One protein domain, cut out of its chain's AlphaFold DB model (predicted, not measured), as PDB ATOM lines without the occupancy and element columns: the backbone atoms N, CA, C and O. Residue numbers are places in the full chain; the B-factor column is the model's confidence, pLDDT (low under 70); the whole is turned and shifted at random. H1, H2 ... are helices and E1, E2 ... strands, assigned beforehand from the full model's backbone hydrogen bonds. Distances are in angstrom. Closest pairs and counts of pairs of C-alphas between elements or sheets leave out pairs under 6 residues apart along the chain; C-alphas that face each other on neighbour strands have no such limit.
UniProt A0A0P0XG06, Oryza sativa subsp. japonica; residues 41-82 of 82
ATOM      1  N   LYS A  41       5.180  30.927  71.656       95.56
ATOM      2  CA  LYS A  41       6.342  31.134  70.787       95.56
ATOM      3  C   LYS A  41       7.344  30.000  70.958       95.56
ATOM      4  O   LYS A  41       7.585  29.525  72.068       95.56
ATOM      5  N   TYR A  42       7.963  29.593  69.859       95.06
ATOM      6  CA  TYR A  42       8.993  28.574  69.898       95.06
ATOM      7  C   TYR A  42      10.297  29.154  70.461       95.06
ATOM      8  O   TYR A  42      10.825  30.132  69.947       95.06
ATOM      9  N   VAL A  43      10.839  28.539  71.516       93.56
ATOM     10  CA  VAL A  43      12.014  29.057  72.247       93.56
ATOM     11  C   VAL A  43      13.256  29.207  71.358       93.56
ATOM     12  O   VAL A  43      14.062  30.104  71.580       93.56
ATOM     13  N   VAL A  44      13.413  28.352  70.343       93.75
ATOM     14  CA  VAL A  44      14.565  28.396  69.421       93.75
ATOM     15  C   VAL A  44      14.370  29.433  68.310       93.75
ATOM     16  O   VAL A  44      15.347  29.958  67.781       93.75
ATOM     17  N   ASN A  45      13.122  29.734  67.945       91.44
ATOM     18  CA  ASN A  45      12.782  30.729  66.932       91.44
ATOM     19  C   ASN A  45      11.473  31.427  67.317       91.44
ATOM     20  O   ASN A  45      10.378  30.919  67.070       91.44
ATOM     21  N   ASP A  46      11.596  32.621  67.880       90.38
ATOM     22  CA  ASP A  46      10.487  33.424  68.390       90.38
ATOM     23  C   ASP A  46       9.572  34.015  67.300       90.38
ATOM     24  O   ASP A  46       8.527  34.593  67.618       90.38
ATOM     25  N   SER A  47       9.945  33.848  66.027       93.00
ATOM     26  CA  SER A  47       9.150  34.250  64.863       93.00
ATOM     27  C   SER A  47       8.041  33.249  64.525       93.00
ATOM     28  O   SER A  47       7.190  33.540  63.686       93.00
ATOM     29  N   THR A  48       8.034  32.073  65.159       94.81
ATOM     30  CA  THR A  48       7.024  31.031  64.949       94.81
ATOM     31  C   THR A  48       6.457  30.525  66.275       94.81
ATOM     32  O   THR A  48       7.071  30.668  67.333       94.81
ATOM     33  N   ASN A  49       5.262  29.937  66.231       95.62
ATOM     34  CA  ASN A  49       4.644  29.270  67.376       95.62
ATOM     35  C   ASN A  49       4.753  27.746  67.249       95.62
ATOM     36  O   ASN A  49       4.978  27.207  66.162       95.62
ATOM     37  N   ILE A  50       4.568  27.034  68.361       95.88
ATOM     38  CA  ILE A  50       4.692  25.570  68.398       95.88
ATOM     39  C   ILE A  50       3.744  24.892  67.401       95.88
ATOM     40  O   ILE A  50       4.123  23.921  66.747       95.88
ATOM     41  N   LYS A  51       2.529  25.417  67.214       96.06
ATOM     42  CA  LYS A  51       1.579  24.899  66.220       96.06
ATOM     43  C   LYS A  51       2.135  24.929  64.798       96.06
ATOM     44  O   LYS A  51       1.989  23.954  64.067       96.06
ATOM     45  N   SER A  52       2.769  26.029  64.402       95.94
ATOM     46  CA  SER A  52       3.395  26.158  63.083       95.94
ATOM     47  C   SER A  52       4.574  25.198  62.937       95.94
ATOM     48  O   SER A  52       4.655  24.501  61.932       95.94
ATOM     49  N   VAL A  53       5.397  25.054  63.983       96.00
ATOM     50  CA  VAL A  53       6.493  24.069  64.012       96.00
ATOM     51  C   VAL A  53       5.976  22.642  63.794       96.00
ATOM     52  O   VAL A  53       6.513  21.912  62.966       96.00
ATOM     53  N   LEU A  54       4.896  22.246  64.476       95.62
ATOM     54  CA  LEU A  54       4.286  20.922  64.300       95.62
ATOM     55  C   LEU A  54       3.706  20.723  62.896       95.62
ATOM     56  O   LEU A  54       3.788  19.625  62.343       95.62
ATOM     57  N   ASN A  55       3.120  21.771  62.312       96.12
ATOM     58  CA  ASN A  55       2.586  21.717  60.953       96.12
ATOM     59  C   ASN A  55       3.697  21.536  59.918       96.12
ATOM     60  O   ASN A  55       3.535  20.745  58.992       96.12
ATOM     61  N   ASP A  56       4.810  22.249  60.066       95.75
ATOM     62  CA  ASP A  56       5.936  22.143  59.140       95.75
ATOM     63  C   ASP A  56       6.628  20.785  59.268       95.75
ATOM     64  O   ASP A  56       6.856  20.124  58.254       95.75
ATOM     65  N   LEU A  57       6.797  20.285  60.495       95.62
ATOM     66  CA  LEU A  57       7.277  18.925  60.737       95.62
ATOM     67  C   LEU A  57       6.335  17.863  60.142       95.62
ATOM     68  O   LEU A  57       6.790  16.887  59.553       95.62
ATOM     69  N   SER A  58       5.017  18.060  60.236       96.31
ATOM     70  CA  SER A  58       4.044  17.140  59.627       96.31
ATOM     71  C   SER A  58       4.175  17.076  58.101       96.31
ATOM     72  O   SER A  58       4.006  16.008  57.511       96.31
ATOM     73  N   LYS A  59       4.484  18.206  57.448       96.88
ATOM     74  CA  LYS A  59       4.732  18.251  55.997       96.88
ATOM     75  C   LYS A  59       6.039  17.550  55.634       96.88
ATOM     76  O   LYS A  59       6.058  16.811  54.659       96.88
ATOM     77  N   GLU A  60       7.095  17.770  56.414       96.62
ATOM     78  CA  GLU A  60       8.412  17.161  56.196       96.62
ATOM     79  C   GLU A  60       8.361  15.632  56.319       96.62
ATOM     80  O   GLU A  60       8.888  14.915  55.473       96.62
ATOM     81  N   VAL A  61       7.664  15.127  57.339       95.56
ATOM     82  CA  VAL A  61       7.544  13.687  57.614       95.56
ATOM     83  C   VAL A  61       6.460  13.018  56.750       95.56
ATOM     84  O   VAL A  61       6.396  11.793  56.663       95.56
ATOM     85  N   GLY A  62       5.583  13.795  56.106       96.19
ATOM     86  CA  GLY A  62       4.481  13.275  55.285       96.19
ATOM     87  C   GLY A  62       3.357  12.611  56.091       96.19
ATOM     88  O   GLY A  62       2.546  11.868  55.540       96.19
ATOM     89  N   SER A  63       3.294  12.859  57.401       95.75
ATOM     90  CA  SER A  63       2.263  12.324  58.293       95.75
ATOM     91  C   SER A  63       1.921  13.322  59.397       95.75
ATOM     92  O   SER A  63       2.693  14.228  59.703       95.75
ATOM     93  N   LYS A  64       0.730  13.190  59.989       94.81
ATOM     94  CA  LYS A  64       0.259  14.115  61.024       94.81
ATOM     95  C   LYS A  64       1.063  13.927  62.312       94.81
ATOM     96  O   LYS A  64       0.945  12.889  62.960       94.81
ATOM     97  N   VAL A  65       1.788  14.963  62.724       96.31
ATOM     98  CA  VAL A  65       2.505  15.007  64.001       96.31
ATOM     99  C   VAL A  65       1.682  15.786  65.023       96.31
ATOM    100  O   VAL A  65       1.195  16.884  64.757       96.31
ATOM    101  N   THR A  66       1.508  15.212  66.213       95.12
ATOM    102  CA  THR A  66       0.753  15.830  67.310       95.12
ATOM    103  C   THR A  66       1.458  15.629  68.640       95.12
ATOM    104  O   THR A  66       2.028  14.568  68.886       95.12
ATOM    105  N   VAL A  67       1.340  16.610  69.534       95.38
ATOM    106  CA  VAL A  67       1.696  16.440  70.946       95.38
ATOM    107  C   VAL A  67       0.541  15.721  71.638       95.38
ATOM    108  O   VAL A  67      -0.573  16.235  71.649       95.38
ATOM    109  N   GLY A  68       0.802  14.527  72.174       95.69
ATOM    110  CA  GLY A  68      -0.176  13.783  72.971       95.69
ATOM    111  C   GLY A  68      -0.314  14.400  74.358       95.69
ATOM    112  O   GLY A  68      -1.253  15.143  74.623       95.69
ATOM    113  N   ASN A  69       0.674  14.141  75.216       95.62
ATOM    114  CA  ASN A  69       0.725  14.645  76.586       95.62
ATOM    115  C   ASN A  69       2.106  15.248  76.864       95.62
ATOM    116  O   ASN A  69       3.101  14.840  76.264       95.62
ATOM    117  N   PHE A  70       2.175  16.176  77.815       95.38
ATOM    118  CA  PHE A  70       3.431  16.683  78.356       95.38
ATOM    119  C   PHE A  70       3.317  16.838  79.875       95.38
ATOM    120  O   PHE A  70       2.222  17.006  80.409       95.38
ATOM    121  N   ALA A  71       4.455  16.780  80.559       94.69
ATOM    122  CA  ALA A  71       4.570  17.088  81.976       94.69
ATOM    123  C   ALA A  71       5.737  18.060  82.162       94.69
ATOM    124  O   ALA A  71       6.798  17.885  81.561       94.69
ATOM    125  N   ARG A  72       5.532  19.086  82.987       92.94
ATOM    126  CA  ARG A  72       6.573  20.013  83.435       92.94
ATOM    127  C   ARG A  72       6.709  19.824  84.938       92.94
ATOM    128  O   ARG A  72       5.702  19.834  85.630       92.94
ATOM    129  N   MET A  73       7.934  19.629  85.410       93.88
ATOM    130  CA  MET A  73       8.245  19.520  86.832       93.88
ATOM    131  C   MET A  73       9.294  20.570  87.166       93.88
ATOM    132  O   MET A  73      10.296  20.687  86.457       93.88
ATOM    133  N   GLU A  74       9.076  21.320  88.237       93.44
ATOM    134  CA  GLU A  74      10.039  22.287  88.754       93.44
ATOM    135  C   GLU A  74      10.346  21.996  90.229       93.44
ATOM    136  O   GLU A  74       9.462  21.677  91.025       93.44
ATOM    137  N   VAL A  75      11.625  22.075  90.609       94.12
ATOM    138  CA  VAL A  75      12.035  21.834  91.999       94.12
ATOM    139  C   VAL A  75      11.429  22.913  92.894       94.12
ATOM    140  O   VAL A  75      11.681  24.099  92.702       94.12
ATOM    141  N   GLY A  76      10.650  22.492  93.894       91.75
ATOM    142  CA  GLY A  76       9.955  23.403  94.807       91.75
ATOM    143  C   GLY A  76       8.600  23.903  94.297       91.75
ATOM    144  O   GLY A  76       7.992  24.752  94.946       91.75
ATOM    145  N   GLU A  77       8.096  23.384  93.175       87.50
ATOM    146  CA  GLU A  77       6.737  23.670  92.706       87.50
ATOM    147  C   GLU A  77       5.701  23.294  93.781       87.50
ATOM    148  O   GLU A  77       5.675  22.170  94.281       87.50
ATOM    149  N   GLY A  78       4.874  24.262  94.187       83.12
ATOM    150  CA  GLY A  78       3.866  24.080  95.237       83.12
ATOM    151  C   GLY A  78       4.398  24.070  96.677       83.12
ATOM    152  O   GLY A  78       3.598  23.983  97.607       83.12
ATOM    153  N   VAL A  79       5.709  24.204  96.895       86.38
ATOM    154  CA  VAL A  79       6.278  24.364  98.241       86.38
ATOM    155  C   VAL A  79       6.210  25.841  98.624       86.38
ATOM    156  O   VAL A  79       6.724  26.701  97.906       86.38
ATOM    157  N   SER A  80       5.567  26.162  99.751       74.75
ATOM    158  CA  SER A  80       5.571  27.525 100.287       74.75
ATOM    159  C   SER A  80       7.014  27.964 100.518       74.75
ATOM    160  O   SER A  80       7.729  27.353 101.312       74.75
ATOM    161  N   LYS A  81       7.447  29.015  99.811       66.50
ATOM    162  CA  LYS A  81       8.709  29.689 100.118       66.50
ATOM    163  C   LYS A  81       8.581  30.245 101.536       66.50
ATOM    164  O   LYS A  81       7.745  31.118 101.760       66.50
ATOM    165  N   ALA A  82       9.323  29.656 102.472       55.91
ATOM    166  CA  ALA A  82       9.503  30.197 103.814       55.91
ATOM    167  C   ALA A  82      10.355  31.471 103.760       55.91
ATOM    168  O   ALA A  82      11.248  31.534 102.880       55.91
TER     169      ALA A  82
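Overview. This is residues 41 to 82 of the 82 residues of a protein of Oryza sativa subsp. japonica (UniProt A0A0P0XG06). A short strand, E1, turns straight into a single helix, H1, after which a long arm without a named element folds back and runs far out from them. Residues 68 to 82 of that arm stick out free and make much of the length of the whole. The printed part has 42 residues, with one named strand and one named helix in the order E1, H1; the class is mixed, helices and strands, although under half of the residues are in named elements. The whole is extended, with a radius of gyration of the C-alphas of 15.7 A and a rod outline of 51 by 24 by 11 A.

Arrangement. E1, residues 45 to 49, pairs with no named strand. H1, residues 50 to 61, follows it by a tight link with 0 residues between them. E1 and H1 meet only through their link. In H1 every O i to N i+4 pair is within hydrogen-bond range. Beyond H1, residues 68 to 82 stand free.

Along the chain. The printed part begins with Lys 41, whose C-alpha is at (6.342, 31.134, 70.787). E1 begins at C-alpha 45, at (12.782, 30.729, 66.932), and is 8.3 A from first to last C-alpha. H1 is 16.3 A from first to last C-alpha and ends at C-alpha 61, at (7.544, 13.687, 57.614). The chain's last residue, Ala 82, has its C-alpha at (9.503, 30.197, 103.814).

Size, cuts and confidence. The two C-alphas farthest apart are those of Gly 62 and Ala 82, at 51.6 A. The printed part has no cut. Residues 62 to 82, 21 residues, have no named element, and their C-alphas lie 8 to 32 A from the mean of the C-alphas. The mean pLDDT of the printed part is 92.2, and the model's confidence is under 70 at residues 81 to 82.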